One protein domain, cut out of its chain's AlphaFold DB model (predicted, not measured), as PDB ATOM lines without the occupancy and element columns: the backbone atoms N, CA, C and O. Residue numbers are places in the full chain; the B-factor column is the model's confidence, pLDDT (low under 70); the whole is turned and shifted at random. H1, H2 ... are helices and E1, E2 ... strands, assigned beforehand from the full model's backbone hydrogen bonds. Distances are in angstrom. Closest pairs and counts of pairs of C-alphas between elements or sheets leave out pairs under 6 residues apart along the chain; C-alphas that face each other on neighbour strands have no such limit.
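This is residues 17 to 93 of the 108 residues of a protein of Senna tora (UniProt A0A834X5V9). A long helix, H2, packs slantwise on one face of a twisted antiparallel sheet, E2 E1 E3 E4, in two layers; residues 88 to 93 stick out, and small H1 only grazes the sheet. Printed are 77 residues, with E1, E2, H1, E3, E4, H2 in order, class mixed. The whole is compact, radius of gyration of the C-alphas 13.0 A, spans 40 by 26 by 18 A.

E1, residues 17 to 23, begins at C-alpha 17 (179.770, 154.934, 138.312). E2 is 28 to 31, H1 35 to 40, E3 43 to 49, and E4 55 to 63, 22.4 A long. H2, 68 to 92, 35.8 A long, ends at C-alpha 92 (163.150, 162.189, 138.325).

Within hydrogen-bond range are N 21 and O 30 in hairpin E1 and E2, 2.9 A, N 20 and O 45 between E1 and E3, 2.7 A, and N 46 and O 59 in hairpin E3 and E4, 2.8 A. E2, H1, E3 form a split strand-helix-strand unit, E1 between its same-way strands, crossover right-handed. H2 touches E1, closest C-alphas Val 18 and Ala 78, 5.7 A. In H2 every O i to N i+4 pair is within range, in H1 1 of 2.

The printed part has no cut, its links are tight, and pLDDT is under 70 at residues 25 to 26.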
ATOM      1  N   THR A  17     178.406 154.914 138.815       95.62
ATOM      2  CA  THR A  17     179.770 154.934 138.312       95.62
ATOM      3  C   THR A  17     180.213 156.373 138.061       95.62
ATOM      4  O   THR A  17     179.474 157.168 137.486       95.62
ATOM      5  N   VAL A  18     181.420 156.711 138.507       96.25
ATOM      6  CA  VAL A  18     182.060 158.015 138.315       96.25
ATOM      7  C   VAL A  18     183.428 157.782 137.687       96.25
ATOM      8  O   VAL A  18     184.259 157.068 138.257       96.25
ATOM      9  N   THR A  19     183.655 158.381 136.520       96.12
ATOM     10  CA  THR A  19     184.916 158.279 135.775       96.12
ATOM     11  C   THR A  19     185.733 159.554 135.943       96.12
ATOM     12  O   THR A  19     185.205 160.663 135.889       96.12
ATOM     13  N   PHE A  20     187.030 159.376 136.154       95.31
ATOM     14  CA  PHE A  20     188.032 160.417 136.294       95.31
ATOM     15  C   PHE A  20     189.043 160.285 135.157       95.31
ATOM     16  O   PHE A  20     189.577 159.192 134.958       95.31
ATOM     17  N   GLY A  21     189.323 161.377 134.451       94.38
ATOM     18  CA  GLY A  21     190.400 161.471 133.460       94.38
ATOM     19  C   GLY A  21     191.593 162.231 134.035       94.38
ATOM     20  O   GLY A  21     191.400 163.234 134.722       94.38
ATOM     21  N   PHE A  22     192.812 161.757 133.777       93.44
ATOM     22  CA  PHE A  22     194.069 162.348 134.247       93.44
ATOM     23  C   PHE A  22     194.901 162.888 133.083       93.44
ATOM     24  O   PHE A  22     194.936 162.282 132.012       93.44
ATOM     25  N   PHE A  23     195.617 163.987 133.319       91.56
ATOM     26  CA  PHE A  23     196.476 164.638 132.328       91.56
ATOM     27  C   PHE A  23     197.906 164.822 132.863       91.56
ATOM     28  O   PHE A  23     198.096 165.445 133.911       91.56
ATOM     29  N   CYS A  24     198.907 164.341 132.110       76.56
ATOM     30  CA  CYS A  24     200.330 164.321 132.497       76.56
ATOM     31  C   CYS A  24     200.908 165.677 132.917       76.56
ATOM     32  O   CYS A  24     201.762 165.741 133.797       76.56
ATOM     33  N   TYR A  25     200.515 166.763 132.250       69.25
ATOM     34  CA  TYR A  25     201.309 167.992 132.305       69.25
ATOM     35  C   TYR A  25     201.017 168.890 133.509       69.25
ATOM     36  O   TYR A  25     201.846 169.737 133.822       69.25
ATOM     37  N   GLU A  26     199.910 168.687 134.232       63.69
ATOM     38  CA  GLU A  26     199.493 169.634 135.281       63.69
ATOM     39  C   GLU A  26     198.844 168.990 136.521       63.69
ATOM     40  O   GLU A  26     198.237 169.687 137.332       63.69
ATOM     41  N   ASN A  27     198.950 167.664 136.709       75.50
ATOM     42  CA  ASN A  27     198.175 166.934 137.734       75.50
ATOM     43  C   ASN A  27     196.668 167.264 137.676       75.50
ATOM     44  O   ASN A  27     195.965 167.220 138.690       75.50
ATOM     45  N   ILE A  28     196.177 167.624 136.488       89.06
ATOM     46  CA  ILE A  28     194.774 167.940 136.272       89.06
ATOM     47  C   ILE A  28     194.000 166.632 136.242       89.06
ATOM     48  O   ILE A  28     194.398 165.648 135.612       89.06
ATOM     49  N   MET A  29     192.867 166.658 136.927       91.88
ATOM     50  CA  MET A  29     191.890 165.592 136.923       91.88
ATOM     51  C   MET A  29     190.524 166.189 136.613       91.88
ATOM     52  O   MET A  29     190.108 167.157 137.252       91.88
ATOM     53  N   VAL A  30     189.820 165.578 135.668       94.12
ATOM     54  CA  VAL A  30     188.437 165.928 135.324       94.12
ATOM     55  C   VAL A  30     187.504 164.780 135.691       94.12
ATOM     56  O   VAL A  30     187.924 163.624 135.743       94.12
ATOM     57  N   ILE A  31     186.247 165.106 135.985       95.88
ATOM     58  CA  ILE A  31     185.185 164.132 136.259       95.88
ATOM     59  C   ILE A  31     184.290 164.077 135.030       95.88
ATOM     60  O   ILE A  31     183.917 165.134 134.533       95.88
ATOM     61  N   ASP A  32     183.905 162.868 134.631       94.06
ATOM     62  CA  ASP A  32     183.060 162.606 133.464       94.06
ATOM     63  C   ASP A  32     183.654 163.206 132.174       94.06
ATOM     64  O   ASP A  32     183.080 164.137 131.605       94.06
ATOM     65  N   PRO A  33     184.853 162.740 131.753       94.31
ATOM     66  CA  PRO A  33     185.533 163.301 130.594       94.31
ATOM     67  C   PRO A  33     184.656 163.206 129.342       94.31
ATOM     68  O   PRO A  33     184.079 162.169 129.027       94.31
ATOM     69  N   THR A  34     184.583 164.296 128.594       94.88
ATOM     70  CA  THR A  34     183.994 164.320 127.257       94.88
ATOM     71  C   THR A  34     184.868 163.554 126.266       94.88
ATOM     72  O   THR A  34     186.071 163.416 126.465       94.88
ATOM     73  N   HIS A  35     184.314 163.169 125.115       95.19
ATOM     74  CA  HIS A  35     185.073 162.507 124.042       95.19
ATOM     75  C   HIS A  35     186.384 163.233 123.664       95.19
ATOM     76  O   HIS A  35     187.397 162.605 123.363       95.19
ATOM     77  N   HIS A  36     186.386 164.570 123.672       95.75
ATOM     78  CA  HIS A  36     187.598 165.340 123.378       95.75
ATOM     79  C   HIS A  36     188.629 165.209 124.503       95.75
ATOM     80  O   HIS A  36     189.804 165.003 124.217       95.75
ATOM     81  N   GLU A  37     188.205 165.266 125.764       94.06
ATOM     82  CA  GLU A  37     189.081 165.062 126.922       94.06
ATOM     83  C   GLU A  37     189.621 163.626 126.981       94.06
ATOM     84  O   GLU A  37     190.808 163.432 127.228       94.06
ATOM     85  N   GLU A  38     188.797 162.625 126.667       93.25
ATOM     86  CA  GLU A  38     189.225 161.224 126.572       93.25
ATOM     87  C   GLU A  38     190.309 161.017 125.508       93.25
ATOM     88  O   GLU A  38     191.219 160.213 125.698       93.25
ATOM     89  N   SER A  39     190.256 161.762 124.400       93.50
ATOM     90  CA  SER A  39     191.234 161.630 123.314       93.50
ATOM     91  C   SER A  39     192.638 162.134 123.670       93.50
ATOM     92  O   SER A  39     193.608 161.760 123.010       93.50
ATOM     93  N   VAL A  40     192.749 162.979 124.700       92.19
ATOM     94  CA  VAL A  40     194.007 163.624 125.112       92.19
ATOM     95  C   VAL A  40     194.439 163.291 126.544       92.19
ATOM     96  O   VAL A  40     195.547 163.656 126.941       92.19
ATOM     97  N   MET A  41     193.608 162.599 127.329       92.50
ATOM     98  CA  MET A  41     193.979 162.140 128.668       92.50
ATOM     99  C   MET A  41     195.058 161.048 128.614       92.50
ATOM    100  O   MET A  41     195.156 160.270 127.667       92.50
ATOM    101  N   THR A  42     195.856 160.952 129.672       92.31
ATOM    102  CA  THR A  42     196.986 160.010 129.778       92.31
ATOM    103  C   THR A  42     196.701 158.834 130.708       92.31
ATOM    104  O   THR A  42     197.505 157.908 130.850       92.31
ATOM    105  N   GLY A  43     195.524 158.836 131.326       92.38
ATOM    106  CA  GLY A  43     194.982 157.712 132.068       92.38
ATOM    107  C   GLY A  43     193.603 158.035 132.622       92.38
ATOM    108  O   GLY A  43     193.203 159.191 132.700       92.38
ATOM    109  N   GLN A  44     192.898 157.003 133.081       93.69
ATOM    110  CA  GLN A  44     191.583 157.167 133.707       93.69
ATOM    111  C   GLN A  44     191.408 156.262 134.924       93.69
ATOM    112  O   GLN A  44     192.089 155.241 135.044       93.69
ATOM    113  N   MET A  45     190.484 156.607 135.810       94.94
ATOM    114  CA  MET A  45     190.029 155.766 136.915       94.94
ATOM    115  C   MET A  45     188.510 155.826 136.993       94.94
ATOM    116  O   MET A  45     187.933 156.900 136.929       94.94
ATOM    117  N   THR A  46     187.868 154.689 137.197       96.38
ATOM    118  CA  THR A  46     186.420 154.582 137.326       96.38
ATOM    119  C   THR A  46     186.091 153.969 138.678       96.38
ATOM    120  O   THR A  46     186.658 152.945 139.062       96.38
ATOM    121  N   VAL A  47     185.190 154.603 139.420       96.69
ATOM    122  CA  VAL A  47     184.746 154.165 140.747       96.69
ATOM    123  C   VAL A  47     183.247 153.948 140.704       96.69
ATOM    124  O   VAL A  47     182.513 154.828 140.273       96.69
ATOM    125  N   THR A  48     182.789 152.796 141.179       96.44
ATOM    126  CA  THR A  48     181.363 152.501 141.329       96.44
ATOM    127  C   THR A  48     181.012 152.427 142.806       96.44
ATOM    128  O   THR A  48     181.606 151.634 143.539       96.44
ATOM    129  N   LEU A  49     180.058 153.253 143.237       94.69
ATOM    130  CA  LEU A  49     179.633 153.389 144.632       94.69
ATOM    131  C   LEU A  49     178.117 153.308 144.737       94.69
ATOM    132  O   LEU A  49     177.410 153.861 143.897       94.69
ATOM    133  N   ASN A  50     177.604 152.696 145.798       88.00
ATOM    134  CA  ASN A  50     176.200 152.878 146.160       88.00
ATOM    135  C   ASN A  50     175.989 154.218 146.909       88.00
ATOM    136  O   ASN A  50     176.935 154.932 147.246       88.00
ATOM    137  N   ALA A  51     174.733 154.553 147.213       83.06
ATOM    138  CA  ALA A  51     174.382 155.790 147.922       83.06
ATOM    139  C   ALA A  51     174.891 155.871 149.375       83.06
ATOM    140  O   ALA A  51     174.960 156.964 149.928       83.06
ATOM    141  N   ASN A  52     175.256 154.739 149.982       89.56
ATOM    142  CA  ASN A  52     175.852 154.694 151.319       89.56
ATOM    143  C   ASN A  52     177.364 154.970 151.280       89.56
ATOM    144  O   ASN A  52     177.982 155.136 152.326       89.56
ATOM    145  N   GLY A  53     177.959 155.040 150.083       90.38
ATOM    146  CA  GLY A  53     179.399 155.187 149.895       90.38
ATOM    147  C   GLY A  53     180.170 153.871 149.888       90.38
ATOM    148  O   GLY A  53     181.399 153.906 149.880       90.38
ATOM    149  N   ASP A  54     179.487 152.725 149.843       94.69
ATOM    150  CA  ASP A  54     180.164 151.438 149.707       94.69
ATOM    151  C   ASP A  54     180.716 151.298 148.288       94.69
ATOM    152  O   ASP A  54     179.989 151.443 147.299       94.69
ATOM    153  N   VAL A  55     182.013 151.005 148.187       95.38
ATOM    154  CA  VAL A  55     182.694 150.755 146.914       95.38
ATOM    155  C   VAL A  55     182.266 149.391 146.383       95.38
ATOM    156  O   VAL A  55     182.573 148.362 146.980       95.38
ATOM    157  N   CYS A  56     181.599 149.376 145.231       93.19
ATOM    158  CA  CYS A  56     181.248 148.147 144.522       93.19
ATOM    159  C   CYS A  56     182.373 147.698 143.582       93.19
ATOM    160  O   CYS A  56     182.637 146.506 143.458       93.19
ATOM    161  N   ALA A  57     183.031 148.648 142.910       95.38
ATOM    162  CA  ALA A  57     184.126 148.369 141.987       95.38
ATOM    163  C   ALA A  57     185.048 149.582 141.827       95.38
ATOM    164  O   ALA A  57     184.605 150.731 141.888       95.38
ATOM    165  N   VAL A  58     186.327 149.316 141.565       95.25
ATOM    166  CA  VAL A  58     187.307 150.317 141.138       95.25
ATOM    167  C   VAL A  58     188.063 149.755 139.948       95.25
ATOM    168  O   VAL A  58     188.631 148.669 140.030       95.25
ATOM    169  N   GLN A  59     188.104 150.515 138.862       95.00
ATOM    170  CA  GLN A  59     188.870 150.181 137.673       95.00
ATOM    171  C   GLN A  59     189.839 151.313 137.367       95.00
ATOM    172  O   GLN A  59     189.443 152.407 136.978       95.00
ATOM    173  N   LYS A  60     191.134 151.042 137.506       91.00
ATOM    174  CA  LYS A  60     192.180 151.885 136.932       91.00
ATOM    175  C   LYS A  60     192.601 151.235 135.621       91.00
ATOM    176  O   LYS A  60     193.385 150.290 135.631       91.00
ATOM    177  N   ALA A  61     192.046 151.707 134.504       80.50
ATOM    178  CA  ALA A  61     192.614 151.359 133.207       80.50
ATOM    179  C   ALA A  61     194.047 151.918 133.150       80.50
ATOM    180  O   ALA A  61     194.356 152.877 133.871       80.50
ATOM    181  N   GLY A  62     194.920 151.273 132.371       76.50
ATOM    182  CA  GLY A  62     196.346 151.598 132.291       76.50
ATOM    183  C   GLY A  62     196.654 153.063 131.932       76.50
ATOM    184  O   GLY A  62     195.795 153.942 131.946       76.50
ATOM    185  N   GLY A  63     197.916 153.339 131.628       83.56
ATOM    186  CA  GLY A  63     198.406 154.708 131.474       83.56
ATOM    187  C   GLY A  63     199.154 155.167 132.719       83.56
ATOM    188  O   GLY A  63     199.769 154.353 133.410       83.56
ATOM    189  N   GLU A  64     199.138 156.468 132.989       81.88
ATOM    190  CA  GLU A  64     200.022 157.059 133.993       81.88
ATOM    191  C   GLU A  64     199.718 156.605 135.433       81.88
ATOM    192  O   GLU A  64     198.561 156.448 135.853       81.88
ATOM    193  N   GLY A  65     200.790 156.394 136.202       84.25
ATOM    194  CA  GLY A  65     200.714 156.041 137.613       84.25
ATOM    195  C   GLY A  65     200.089 157.164 138.439       84.25
ATOM    196  O   GLY A  65     200.472 158.322 138.332       84.25
ATOM    197  N   THR A  66     199.137 156.816 139.302       85.94
ATOM    198  CA  THR A  66     198.421 157.785 140.141       85.94
ATOM    199  C   THR A  66     198.801 157.596 141.604       85.94
ATOM    200  O   THR A  66     198.793 156.476 142.118       85.94
ATOM    201  N   CYS A  67     199.132 158.679 142.308       89.12
ATOM    202  CA  CYS A  67     199.511 158.568 143.711       89.12
ATOM    203  C   CYS A  67     198.299 158.228 144.598       89.12
ATOM    204  O   CYS A  67     197.149 158.580 144.327       89.12
ATOM    205  N   ARG A  68     198.565 157.562 145.724       91.81
ATOM    206  CA  ARG A  68     197.541 157.126 146.686       91.81
ATOM    207  C   ARG A  68     196.673 158.282 147.206       91.81
ATOM    208  O   ARG A  68     195.509 158.070 147.538       91.81
ATOM    209  N   GLN A  69     197.233 159.483 147.342       93.12
ATOM    210  CA  GLN A  69     196.497 160.674 147.771       93.12
ATOM    211  C   GLN A  69     195.419 161.058 146.753       93.12
ATOM    212  O   GLN A  69     194.279 161.294 147.147       93.12
ATOM    213  N   VAL A  70     195.753 161.037 145.460       91.75
ATOM    214  CA  VAL A  70     194.808 161.327 144.374       91.75
ATOM    215  C   VAL A  70     193.720 160.260 144.309       91.75
ATOM    216  O   VAL A  70     192.547 160.604 144.230       91.75
ATOM    217  N   ILE A  71     194.067 158.978 144.468       93.56
ATOM    218  CA  ILE A  71     193.079 157.886 144.528       93.56
ATOM    219  C   ILE A  71     192.053 158.126 145.648       93.56
ATOM    220  O   ILE A  71     190.851 158.019 145.417       93.56
ATOM    221  N   ARG A  72     192.495 158.504 146.858       95.31
ATOM    222  CA  ARG A  72     191.563 158.847 147.951       95.31
ATOM    223  C   ARG A  72     190.702 160.059 147.625       95.31
ATOM    224  O   ARG A  72     189.524 160.071 147.965       95.31
ATOM    225  N   HIS A  73     191.288 161.068 146.992       95.38
ATOM    226  CA  HIS A  73     190.549 162.250 146.577       95.38
ATOM    227  C   HIS A  73     189.442 161.893 145.571       95.38
ATOM    228  O   HIS A  73     188.300 162.305 145.765       95.38
ATOM    229  N   CYS A  74     189.745 161.038 144.589       95.56
ATOM    230  CA  CYS A  74     188.767 160.496 143.641       95.56
ATOM    231  C   CYS A  74     187.637 159.754 144.365       95.56
ATOM    232  O   CYS A  74     186.472 160.002 144.085       95.56
ATOM    233  N   LEU A  75     187.956 158.883 145.331       96.69
ATOM    234  CA  LEU A  75     186.945 158.138 146.097       96.69
ATOM    235  C   LEU A  75     185.990 159.068 146.862       96.69
ATOM    236  O   LEU A  75     184.775 158.883 146.807       96.69
ATOM    237  N   ASN A  76     186.521 160.099 147.524       96.44
ATOM    238  CA  ASN A  76     185.703 161.072 148.251       96.44
ATOM    239  C   ASN A  76     184.787 161.864 147.306       96.44
ATOM    240  O   ASN A  76     183.607 162.052 147.598       96.44
ATOM    241  N   LEU A  77     185.309 162.303 146.155       97.00
ATOM    242  CA  LEU A  77     184.512 163.000 145.144       97.00
ATOM    243  C   LEU A  77     183.447 162.088 144.532       97.00
ATOM    244  O   LEU A  77     182.299 162.503 144.381       97.00
ATOM    245  N   ALA A  78     183.807 160.844 144.225       96.44
ATOM    246  CA  ALA A  78     182.889 159.858 143.681       96.44
ATOM    247  C   ALA A  78     181.735 159.579 144.651       96.44
ATOM    248  O   ALA A  78     180.597 159.478 144.207       96.44
ATOM    249  N   HIS A  79     181.988 159.544 145.964       96.25
ATOM    250  CA  HIS A  79     180.935 159.384 146.968       96.25
ATOM    251  C   HIS A  79     179.926 160.536 146.934       96.25
ATOM    252  O   HIS A  79     178.722 160.299 146.826       96.25
ATOM    253  N   VAL A  80     180.412 161.783 146.939       96.50
ATOM    254  CA  VAL A  80     179.549 162.972 146.855       96.50
ATOM    255  C   VAL A  80     178.726 162.958 145.563       96.50
ATOM    256  O   VAL A  80     177.524 163.221 145.584       96.50
ATOM    257  N   LYS A  81     179.349 162.608 144.430       94.75
ATOM    258  CA  LYS A  81     178.671 162.540 143.129       94.75
ATOM    259  C   LYS A  81     177.649 161.408 143.054       94.75
ATOM    260  O   LYS A  81     176.540 161.639 142.582       94.75
ATOM    261  N   ALA A  82     177.974 160.221 143.561       91.81
ATOM    262  CA  ALA A  82     177.060 159.084 143.594       91.81
ATOM    263  C   ALA A  82     175.803 159.386 144.426       91.81
ATOM    264  O   ALA A  82     174.693 159.047 144.006       91.81
ATOM    265  N   ALA A  83     175.949 160.075 145.562       92.69
ATOM    266  CA  ALA A  83     174.823 160.492 146.396       92.69
ATOM    267  C   ALA A  83     173.914 161.522 145.692       92.69
ATOM    268  O   ALA A  83     172.688 161.366 145.687       92.69
ATOM    269  N   ASP A  84     174.501 162.541 145.049       93.81
ATOM    270  CA  ASP A  84     173.760 163.556 144.282       93.81
ATOM    271  C   ASP A  84     173.007 162.930 143.094       93.81
ATOM    272  O   ASP A  84     171.796 163.105 142.948       93.81
ATOM    273  N   ILE A  85     173.690 162.110 142.290       91.44
ATOM    274  CA  ILE A  85     173.089 161.417 141.142       91.44
ATOM    275  C   ILE A  85     171.973 160.473 141.598       91.44
ATOM    276  O   ILE A  85     170.887 160.491 141.022       91.44
ATOM    277  N   THR A  86     172.182 159.703 142.671       90.00
ATOM    278  CA  THR A  86     171.131 158.833 143.220       90.00
ATOM    279  C   THR A  86     169.897 159.639 143.623       90.00
ATOM    280  O   THR A  86     168.769 159.216 143.369       90.00
ATOM    281  N   THR A  87     170.092 160.808 144.233       91.06
ATOM    282  CA  THR A  87     168.992 161.698 144.626       91.06
ATOM    283  C   THR A  87     168.251 162.229 143.400       91.06
ATOM    284  O   THR A  87     167.023 162.175 143.352       91.06
ATOM    285  N   LYS A  88     168.979 162.662 142.366       88.31
ATOM    286  CA  LYS A  88     168.396 163.105 141.091       88.31
ATOM    287  C   LYS A  88     167.591 162.000 140.411       88.31
ATOM    288  O   LYS A  88     166.479 162.269 139.968       88.31
ATOM    289  N   ILE A  89     168.096 160.765 140.387       86.31
ATOM    290  CA  ILE A  89     167.371 159.611 139.835       86.31
ATOM    291  C   ILE A  89     166.082 159.366 140.626       86.31
ATOM    292  O   ILE A  89     165.013 159.267 140.031       86.31
ATOM    293  N   LYS A  90     166.143 159.346 141.962       84.19
ATOM    294  CA  LYS A  90     164.951 159.169 142.812       84.19
ATOM    295  C   LYS A  90     163.900 160.264 142.599       84.19
ATOM    296  O   LYS A  90     162.711 159.968 142.603       84.19
ATOM    297  N   ASN A  91     164.327 161.506 142.380       86.56
ATOM    298  CA  ASN A  91     163.418 162.629 142.143       86.56
ATOM    299  C   ASN A  91     162.812 162.609 140.732       86.56
ATOM    300  O   ASN A  91     161.632 162.906 140.569       86.56
ATOM    301  N   ALA A  92     163.605 162.264 139.714       84.56
ATOM    302  CA  ALA A  92     163.150 162.189 138.325       84.56
ATOM    303  C   ALA A  92     162.270 160.957 138.061       84.56
ATOM    304  O   ALA A  92     161.379 160.990 137.216       84.56
ATOM    305  N   THR A  93     162.509 159.875 138.801       73.50
ATOM    306  CA  THR A  93     161.724 158.643 138.750       73.50
ATOM    307  C   THR A  93     161.169 158.331 140.140       73.50
ATOM    308  O   THR A  93     161.779 157.551 140.871       73.50
TER     309      THR A  93